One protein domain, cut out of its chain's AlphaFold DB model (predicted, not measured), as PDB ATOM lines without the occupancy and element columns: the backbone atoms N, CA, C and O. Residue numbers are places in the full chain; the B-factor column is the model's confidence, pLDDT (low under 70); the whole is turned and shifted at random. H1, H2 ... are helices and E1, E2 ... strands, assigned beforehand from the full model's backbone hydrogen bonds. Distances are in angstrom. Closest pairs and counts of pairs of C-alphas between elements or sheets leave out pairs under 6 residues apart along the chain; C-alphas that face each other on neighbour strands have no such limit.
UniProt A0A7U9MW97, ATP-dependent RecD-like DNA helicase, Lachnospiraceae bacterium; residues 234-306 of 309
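Overview. This is residues 234 to 306 of the 309 residues of the protein "ATP-dependent RecD-like DNA helicase" of Lachnospiraceae bacterium (UniProt A0A7U9MW97). Little regular structure: along the longest axis come first one helix, H1, with the long loop of residues 234 to 255 on its side of the domain, then two small strand hairpins, E1-E2 and E3-E4, and then the loop of residues 287 to 301, which makes the other end. The printed part has 73 residues, 25 of them in named elements ordered H1, E1, E2, E3, E4; the class is mixed, both sheets antiparallel. It is only just compact, close to loose, with a radius of gyration of the C-alphas of 13.3 A, spanning 38 by 29 by 26 A.

Arrangement. In H1, residues 256 to 266, every O i to N i+4 pair is within hydrogen-bond range. E1, residues 271 to 274, and E2, residues 277 to 280, form an antiparallel hairpin at 148 degrees, with N 272 and O 279 within hydrogen-bond range at 2.8 A. The closest C-alphas of H1 and E2, Gln 264 and Lys 280, are 7.5 A apart. E3, residues 284 to 286, and E4, residues 302 to 304, form another at 144 degrees, with N 285 and O 303 at 2.8 A. H1 is apart from E3 and E4.

Along the chain. H1 runs 15.7 A from C-alpha 256 at (187.509, 227.814, 215.012). E1 measures 9.9 A, E2 10.3 A, E3 7.0 A and E4 7.2 A, ending at C-alpha 304 at (194.785, 213.418, 207.215).

Size, cuts and confidence. The farthest C-alphas, Ser 234 and Lys 292, are 39.2 A apart. The printed part has no cut. The E3 to E4 link is long. Residues 288 to 296, 298 to 300 and 306 have pLDDT under 70.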
ATOM      1  N   SER A 234     195.204 237.494 205.205       82.69
ATOM      2  CA  SER A 234     196.414 236.679 205.335       82.69
ATOM      3  C   SER A 234     196.252 235.529 206.333       82.69
ATOM      4  O   SER A 234     197.045 234.596 206.316       82.69
ATOM      5  N   ILE A 235     195.243 235.563 207.217       80.75
ATOM      6  CA  ILE A 235     194.972 234.472 208.171       80.75
ATOM      7  C   ILE A 235     194.471 233.186 207.502       80.75
ATOM      8  O   ILE A 235     194.460 232.134 208.139       80.75
ATOM      9  N   PHE A 236     194.001 233.282 206.256       79.44
ATOM     10  CA  PHE A 236     193.561 232.135 205.464       79.44
ATOM     11  C   PHE A 236     194.691 231.574 204.597       79.44
ATOM     12  O   PHE A 236     194.573 230.480 204.050       79.44
ATOM     13  N   GLU A 237     195.807 232.296 204.497       80.19
ATOM     14  CA  GLU A 237     196.986 231.825 203.792       80.19
ATOM     15  C   GLU A 237     197.785 230.883 204.686       80.19
ATOM     16  O   GLU A 237     198.184 231.220 205.800       80.19
ATOM     17  N   ARG A 238     198.049 229.678 204.179       77.62
ATOM     18  CA  ARG A 238     198.850 228.695 204.902       77.62
ATOM     19  C   ARG A 238     200.331 229.033 204.774       77.62
ATOM     20  O   ARG A 238     200.887 228.998 203.678       77.62
ATOM     21  N   THR A 239     200.984 229.299 205.898       80.62
ATOM     22  CA  THR A 239     202.402 229.686 205.948       80.62
ATOM     23  C   THR A 239     203.339 228.485 206.107       80.62
ATOM     24  O   THR A 239     204.519 228.559 205.761       80.62
ATOM     25  N   SER A 240     202.830 227.351 206.607       81.88
ATOM     26  CA  SER A 240     203.594 226.113 206.796       81.88
ATOM     27  C   SER A 240     202.705 224.869 206.719       81.88
ATOM     28  O   SER A 240     201.545 224.873 207.134       81.88
ATOM     29  N   GLU A 241     203.263 223.742 206.268       76.44
ATOM     30  CA  GLU A 241     202.578 222.444 206.342       76.44
ATOM     31  C   GLU A 241     202.218 222.060 207.788       76.44
ATOM     32  O   GLU A 241     201.178 221.448 208.025       76.44
ATOM     33  N   SER A 242     203.038 222.476 208.759       77.06
ATOM     34  CA  SER A 242     202.874 222.183 210.192       77.06
ATOM     35  C   SER A 242     202.255 223.328 211.004       77.06
ATOM     36  O   SER A 242     202.373 223.361 212.227       77.06
ATOM     37  N   GLU A 243     201.633 224.291 210.327       83.50
ATOM     38  CA  GLU A 243     200.980 225.428 210.968       83.50
ATOM     39  C   GLU A 243     199.809 224.990 211.856       83.50
ATOM     40  O   GLU A 243     199.024 224.108 211.501       83.50
ATOM     41  N   ILE A 244     199.691 225.626 213.023       84.06
ATOM     42  CA  ILE A 244     198.579 225.442 213.953       84.06
ATOM     43  C   ILE A 244     197.958 226.812 214.207       84.06
ATOM     44  O   ILE A 244     198.611 227.697 214.761       84.06
ATOM     45  N   VAL A 245     196.682 226.957 213.854       85.88
ATOM     46  CA  VAL A 245     195.891 228.155 214.152       85.88
ATOM     47  C   VAL A 245     195.110 227.921 215.443       85.88
ATOM     48  O   VAL A 245     194.353 226.957 215.559       85.88
ATOM     49  N   LEU A 246     195.289 228.806 216.425       87.69
ATOM     50  CA  LEU A 246     194.584 228.753 217.704       87.69
ATOM     51  C   LEU A 246     193.548 229.876 217.772       87.69
ATOM     52  O   LEU A 246     193.884 231.049 217.627       87.69
ATOM     53  N   CYS A 247     192.293 229.508 218.025       85.38
ATOM     54  CA  CYS A 247     191.184 230.444 218.197       85.38
ATOM     55  C   CYS A 247     190.683 230.387 219.644       85.38
ATOM     56  O   CYS A 247     190.571 229.305 220.217       85.38
ATOM     57  N   LEU A 248     190.338 231.540 220.222       83.88
ATOM     58  CA  LEU A 248     189.796 231.602 221.586       83.88
ATOM     59  C   LEU A 248     188.352 231.087 221.683       83.88
ATOM     60  O   LEU A 248     187.941 230.621 222.740       83.88
ATOM     61  N   ASN A 249     187.588 231.169 220.590       83.44
ATOM     62  CA  ASN A 249     186.171 230.816 220.552       83.44
ATOM     63  C   ASN A 249     185.894 229.715 219.524       83.44
ATOM     64  O   ASN A 249     186.589 229.603 218.513       83.44
ATOM     65  N   TYR A 250     184.829 228.943 219.759       81.94
ATOM     66  CA  TYR A 250     184.337 227.972 218.779       81.94
ATOM     67  C   TYR A 250     183.613 228.651 217.611       81.94
ATOM     68  O   TYR A 250     183.909 228.374 216.450       81.94
ATOM     69  N   ASP A 251     182.713 229.582 217.929       81.88
ATOM     70  CA  ASP A 251     181.872 230.293 216.966       81.88
ATOM     71  C   ASP A 251     182.262 231.776 216.834       81.88
ATOM     72  O   ASP A 251     183.147 232.282 217.527       81.88
ATOM     73  N   GLY A 252     181.581 232.481 215.928       83.12
ATOM     74  CA  GLY A 252     181.858 233.873 215.574       83.12
ATOM     75  C   GLY A 252     182.757 234.001 214.345       83.12
ATOM     76  O   GLY A 252     183.217 233.007 213.785       83.12
ATOM     77  N   LEU A 253     183.003 235.242 213.913       76.88
ATOM     78  CA  LEU A 253     183.741 235.526 212.675       76.88
ATOM     79  C   LEU A 253     185.145 234.894 212.670       76.88
ATOM     80  O   LEU A 253     185.566 234.355 211.653       76.88
ATOM     81  N   TYR A 254     185.811 234.897 213.826       80.25
ATOM     82  CA  TYR A 254     187.145 234.323 214.038       80.25
ATOM     83  C   TYR A 254     187.115 233.100 214.970       80.25
ATOM     84  O   TYR A 254     188.100 232.787 215.633       80.25
ATOM     85  N   GLY A 255     185.956 232.446 215.082       85.88
ATOM     86  CA  GLY A 255     185.835 231.183 215.801       85.88
ATOM     87  C   GLY A 255     186.401 230.022 214.986       85.88
ATOM     88  O   GLY A 255     186.368 230.057 213.751       85.88
ATOM     89  N   ILE A 256     186.872 228.971 215.664       88.56
ATOM     90  CA  ILE A 256     187.509 227.814 215.012       88.56
ATOM     91  C   ILE A 256     186.612 227.173 213.943       88.56
ATOM     92  O   ILE A 256     187.101 226.776 212.890       88.56
ATOM     93  N   ASN A 257     185.291 227.134 214.155       87.00
ATOM     94  CA  ASN A 257     184.340 226.558 213.203       87.00
ATOM     95  C   ASN A 257     184.294 227.351 211.892       87.00
ATOM     96  O   ASN A 257     184.162 226.768 210.816       87.00
ATOM     97  N   ASN A 258     184.396 228.681 211.974       86.88
ATOM     98  CA  ASN A 258     184.339 229.548 210.805       86.88
ATOM     99  C   ASN A 258     185.668 229.539 210.044       86.88
ATOM    100  O   ASN A 258     185.664 229.387 208.825       86.88
ATOM    101  N   ILE A 259     186.794 229.607 210.763       88.00
ATOM    102  CA  ILE A 259     188.134 229.486 210.171       88.00
ATOM    103  C   ILE A 259     188.290 228.134 209.463       88.00
ATOM    104  O   ILE A 259     188.658 228.103 208.292       88.00
ATOM    105  N   ASN A 260     187.908 227.027 210.113       88.19
ATOM    106  CA  ASN A 260     187.942 225.698 209.495       88.19
ATOM    107  C   ASN A 260     187.077 225.624 208.234       88.19
ATOM    108  O   ASN A 260     187.486 225.011 207.253       88.19
ATOM    109  N   ARG A 261     185.894 226.252 208.232       87.25
ATOM    110  CA  ARG A 261     185.015 226.276 207.055       87.25
ATOM    111  C   ARG A 261     185.656 227.021 205.882       87.25
ATOM    112  O   ARG A 261     185.565 226.527 204.761       87.25
ATOM    113  N   PHE A 262     186.280 228.174 206.126       86.81
ATOM    114  CA  PHE A 262     186.974 228.930 205.081       86.81
ATOM    115  C   PHE A 262     188.168 228.149 204.526       86.81
ATOM    116  O   PHE A 262     188.204 227.890 203.326       86.81
ATOM    117  N   LEU A 263     189.052 227.647 205.390       86.94
ATOM    118  CA  LEU A 263     190.211 226.851 204.965       86.94
ATOM    119  C   LEU A 263     189.800 225.566 204.223       86.94
ATOM    120  O   LEU A 263     190.404 225.193 203.220       86.94
ATOM    121  N   GLN A 264     188.730 224.895 204.664       88.69
ATOM    122  CA  GLN A 264     188.180 223.738 203.954       88.69
ATOM    123  C   GLN A 264     187.568 224.132 202.600       88.69
ATOM    124  O   GLN A 264     187.548 223.317 201.673       88.69
ATOM    125  N   SER A 265     187.039 225.349 202.449       86.81
ATOM    126  CA  SER A 265     186.468 225.809 201.177       86.81
ATOM    127  C   SER A 265     187.525 225.942 200.080       86.81
ATOM    128  O   SER A 265     187.230 225.580 198.941       86.81
ATOM    129  N   ASP A 266     188.759 226.291 200.453       85.94
ATOM    130  CA  ASP A 266     189.903 226.405 199.543       85.94
ATOM    131  C   ASP A 266     190.419 225.047 199.052       85.94
ATOM    132  O   ASP A 266     191.047 224.965 197.997       85.94
ATOM    133  N   ASN A 267     190.128 223.952 199.766       88.38
ATOM    134  CA  ASN A 267     190.461 222.611 199.296       88.38
ATOM    135  C   ASN A 267     189.582 222.251 198.072       88.38
ATOM    136  O   ASN A 267     188.366 222.076 198.225       88.38
ATOM    137  N   PRO A 268     190.155 222.081 196.861       89.81
ATOM    138  CA  PRO A 268     189.383 221.841 195.641       89.81
ATOM    139  C   PRO A 268     188.810 220.419 195.558       89.81
ATOM    140  O   PRO A 268     188.032 220.116 194.652       89.81
ATOM    141  N   ASN A 269     189.192 219.523 196.476       92.38
ATOM    142  CA  ASN A 269     188.706 218.151 196.481       92.38
ATOM    143  C   ASN A 269     187.197 218.078 196.742       92.38
ATOM    144  O   ASN A 269     186.592 218.909 197.426       92.38
ATOM    145  N   LYS A 270     186.585 217.019 196.206       91.50
ATOM    146  CA  LYS A 270     185.155 216.759 196.366       91.50
ATOM    147  C   LYS A 270     184.804 216.600 197.847       91.50
ATOM    148  O   LYS A 270     185.447 215.839 198.567       91.50
ATOM    149  N   ALA A 271     183.751 217.296 198.265       90.88
ATOM    150  CA  ALA A 271     183.191 217.187 199.600       90.88
ATOM    151  C   ALA A 271     182.367 215.902 199.763       90.88
ATOM    152  O   ALA A 271     181.561 215.544 198.900       90.88
ATOM    153  N   PHE A 272     182.542 215.251 200.908       90.62
ATOM    154  CA  PHE A 272     181.775 214.102 201.368       90.62
ATOM    155  C   PHE A 272     181.069 214.488 202.663       90.62
ATOM    156  O   PHE A 272     181.706 214.882 203.639       90.62
ATOM    157  N   VAL A 273     179.743 214.405 202.664       88.88
ATOM    158  CA  VAL A 273     178.916 214.816 203.802       88.88
ATOM    159  C   VAL A 273     178.512 213.583 204.598       88.88
ATOM    160  O   VAL A 273     177.954 212.638 204.039       88.88
ATOM    161  N   LEU A 274     178.770 213.603 205.903       85.12
ATOM    162  CA  LEU A 274     178.353 212.568 206.843       85.12
ATOM    163  C   LEU A 274     177.638 213.228 208.028       85.12
ATOM    164  O   LEU A 274     178.262 213.790 208.930       85.12
ATOM    165  N   GLY A 275     176.305 213.166 208.016       86.12
ATOM    166  CA  GLY A 275     175.474 213.863 208.998       86.12
ATOM    167  C   GLY A 275     175.639 215.380 208.886       86.12
ATOM    168  O   GLY A 275     175.388 215.952 207.829       86.12
ATOM    169  N   VAL A 276     176.064 216.022 209.977       82.06
ATOM    170  CA  VAL A 276     176.326 217.475 210.031       82.06
ATOM    171  C   VAL A 276     177.756 217.854 209.623       82.06
ATOM    172  O   VAL A 276     178.082 219.037 209.565       82.06
ATOM    173  N   TRP A 277     178.611 216.868 209.348       84.12
ATOM    174  CA  TRP A 277     180.029 217.073 209.064       84.12
ATOM    175  C   TRP A 277     180.324 216.973 207.569       84.12
ATOM    176  O   TRP A 277     179.743 216.149 206.861       84.12
ATOM    177  N   THR A 278     181.259 217.798 207.100       88.12
ATOM    178  CA  THR A 278     181.774 217.776 205.726       88.12
ATOM    179  C   THR A 278     183.259 217.442 205.751       88.12
ATOM    180  O   THR A 278     184.019 218.044 206.503       88.12
ATOM    181  N   TYR A 279     183.660 216.485 204.922       90.06
ATOM    182  CA  TYR A 279     185.031 216.003 204.809       90.06
ATOM    183  C   TYR A 279     185.523 216.171 203.374       90.06
ATOM    184  O   TYR A 279     184.791 215.867 202.430       90.06
ATOM    185  N   LYS A 280     186.770 216.607 203.197       92.12
ATOM    186  CA  LYS A 280     187.463 216.576 201.908       92.12
ATOM    187  C   LYS A 280     188.777 215.820 202.051       92.12
ATOM    188  O   LYS A 280     189.429 215.868 203.092       92.12
ATOM    189  N   ILE A 281     189.167 215.115 200.991       90.25
ATOM    190  CA  ILE A 281     190.456 214.414 200.944       90.25
ATOM    191  C   ILE A 281     191.582 215.426 201.190       90.25
ATOM    192  O   ILE A 281     191.576 216.518 200.615       90.25
ATOM    193  N   GLY A 282     192.534 215.061 202.048       86.19
ATOM    194  CA  GLY A 282     193.682 215.895 202.402       86.19
ATOM    195  C   GLY A 282     193.443 216.880 203.550       86.19
ATOM    196  O   GLY A 282     194.422 217.421 204.059       86.19
ATOM    197  N   ASP A 283     192.200 217.075 204.008       88.62
ATOM    198  CA  ASP A 283     191.950 217.909 205.187       88.62
ATOM    199  C   ASP A 283     192.525 217.248 206.450       88.62
ATOM    200  O   ASP A 283     192.323 216.041 206.655       88.62
ATOM    201  N   PRO A 284     193.207 218.008 207.324       86.44
ATOM    202  CA  PRO A 284     193.580 217.513 208.637       86.44
ATOM    203  C   PRO A 284     192.328 217.331 209.502       86.44
ATOM    204  O   PRO A 284     191.442 218.185 209.540       86.44
ATOM    205  N   ILE A 285     192.268 216.219 210.227       85.88
ATOM    206  CA  ILE A 285     191.201 215.896 211.172       85.88
ATOM    207  C   ILE A 285     191.789 215.607 212.548       85.88
ATOM    208  O   ILE A 285     192.896 215.078 212.676       85.88
ATOM    209  N   LEU A 286     191.023 215.941 213.583       81.31
ATOM    210  CA  LEU A 286     191.317 215.597 214.967       81.31
ATOM    211  C   LEU A 286     190.253 214.630 215.470       81.31
ATOM    212  O   LEU A 286     189.058 214.885 215.326       81.31
ATOM    213  N   PHE A 287     190.684 213.527 216.077       77.94
ATOM    214  CA  PHE A 287     189.757 212.586 216.694       77.94
ATOM    215  C   PHE A 287     189.274 213.110 218.052       77.94
ATOM    216  O   PHE A 287     190.073 213.460 218.925       77.94
ATOM    217  N   SER A 288     187.951 213.130 218.228       66.62
ATOM    218  CA  SER A 288     187.268 213.457 219.480       66.62
ATOM    219  C   SER A 288     186.408 212.279 219.939       66.62
ATOM    220  O   SER A 288     185.643 211.738 219.146       66.62
ATOM    221  N   ASP A 289     186.508 211.930 221.218       59.69
ATOM    222  CA  ASP A 289     185.784 210.844 221.888       59.69
ATOM    223  C   ASP A 289     185.938 209.466 221.222       59.69
ATOM    224  O   ASP A 289     184.989 208.835 220.756       59.69
ATOM    225  N   SER A 290     187.177 208.978 221.167       61.25
ATOM    226  CA  SER A 290     187.520 207.704 220.523       61.25
ATOM    227  C   SER A 290     187.713 206.543 221.507       61.25
ATOM    228  O   SER A 290     188.398 205.572 221.187       61.25
ATOM    229  N   SER A 291     187.086 206.602 222.689       56.81
ATOM    230  CA  SER A 291     187.228 205.599 223.765       56.81
ATOM    231  C   SER A 291     187.007 204.148 223.307       56.81
ATOM    232  O   SER A 291     187.643 203.228 223.813       56.81
ATOM    233  N   LYS A 292     186.151 203.938 222.299       62.66
ATOM    234  CA  LYS A 292     185.857 202.624 221.704       62.66
ATOM    235  C   LYS A 292     187.032 202.003 220.929       62.66
ATOM    236  O   LYS A 292     187.044 200.791 220.726       62.66
ATOM    237  N   TYR A 293     187.979 202.815 220.469       65.44
ATOM    238  CA  TYR A 293     189.082 202.408 219.594       65.44
ATOM    239  C   TYR A 293     190.457 202.625 220.240       65.44
ATOM    240  O   TYR A 293     191.475 202.538 219.551       65.44
ATOM    241  N   ASP A 294     190.502 202.887 221.549       56.19
ATOM    242  CA  ASP A 294     191.747 202.961 222.310       56.19
ATOM    243  C   ASP A 294     192.463 201.591 222.296       56.19
ATOM    244  O   ASP A 294     191.802 200.558 222.447       56.19
ATOM    245  N   PRO A 295     193.791 201.525 222.078       60.69
ATOM    246  CA  PRO A 295     194.749 202.634 221.978       60.69
ATOM    247  C   PRO A 295     195.030 203.122 220.545       60.69
ATOM    248  O   PRO A 295     195.936 203.925 220.342       60.69
ATOM    249  N   ILE A 296     194.314 202.615 219.535       69.38
ATOM    250  CA  ILE A 296     194.606 202.869 218.113       69.38
ATOM    251  C   ILE A 296     194.175 204.283 217.705       69.38
ATOM    252  O   ILE A 296     194.932 204.992 217.044       69.38
ATOM    253  N   LEU A 297     192.975 204.701 218.110       70.56
ATOM    254  CA  LEU A 297     192.485 206.068 217.941       70.56
ATOM    255  C   LEU A 297     192.222 206.654 219.325       70.56
ATOM    256  O   LEU A 297     191.416 206.116 220.083       70.56
ATOM    257  N   TYR A 298     192.868 207.772 219.642       63.88
ATOM    258  CA  TYR A 298     192.725 208.476 220.920       63.88
ATOM    259  C   TYR A 298     192.439 209.969 220.703       63.88
ATOM    260  O   TYR A 298     192.713 210.532 219.641       63.88
ATOM    261  N   ASN A 299     191.900 210.622 221.733       60.91
ATOM    262  CA  ASN A 299     191.560 212.044 221.684       60.91
ATOM    263  C   ASN A 299     192.778 212.914 221.344       60.91
ATOM    264  O   ASN A 299     193.850 212.738 221.926       60.91
ATOM    265  N   ASN A 300     192.575 213.896 220.462       65.19
ATOM    266  CA  ASN A 300     193.597 214.807 219.928       65.19
ATOM    267  C   ASN A 300     194.659 214.142 219.037       65.19
ATOM    268  O   ASN A 300     195.678 214.763 218.733       65.19
ATOM    269  N   LEU A 301     194.435 212.903 218.584       72.38
ATOM    270  CA  LEU A 301     195.218 212.336 217.491       72.38
ATOM    271  C   LEU A 301     194.914 213.115 216.202       72.38
ATOM    272  O   LEU A 301     193.756 213.206 215.792       72.38
ATOM    273  N   GLY A 302     195.950 213.677 215.581       70.00
ATOM    274  CA  GLY A 302     195.866 214.309 214.266       70.00
ATOM    275  C   GLY A 302     196.062 213.286 213.150       70.00
ATOM    276  O   GLY A 302     196.961 212.448 213.227       70.00
ATOM    277  N   ALA A 303     195.242 213.364 212.109       75.31
ATOM    278  CA  ALA A 303     195.382 212.565 210.896       75.31
ATOM    279  C   ALA A 303     194.992 213.384 209.662       75.31
ATOM    280  O   ALA A 303     194.408 214.457 209.783       75.31
ATOM    281  N   SER A 304     195.281 212.859 208.474       79.56
ATOM    282  CA  SER A 304     194.785 213.418 207.215       79.56
ATOM    283  C   SER A 304     193.613 212.588 206.712       79.56
ATOM    284  O   SER A 304     193.662 211.356 206.734       79.56
ATOM    285  N   CYS A 305     192.558 213.249 206.243       74.31
ATOM    286  CA  CYS A 305     191.403 212.572 205.680       74.31
ATOM    287  C   CYS A 305     191.783 211.854 204.375       74.31
ATOM    288  O   CYS A 305     192.225 212.477 203.405       74.31
ATOM    289  N   ILE A 306     191.579 210.538 204.352       61.88
ATOM    290  CA  ILE A 306     191.688 209.688 203.165       61.88
ATOM    291  C   ILE A 306     190.332 209.007 202.993       61.88
ATOM    292  O   ILE A 306     189.799 208.441 203.945       61.88
TER     293      ILE A 306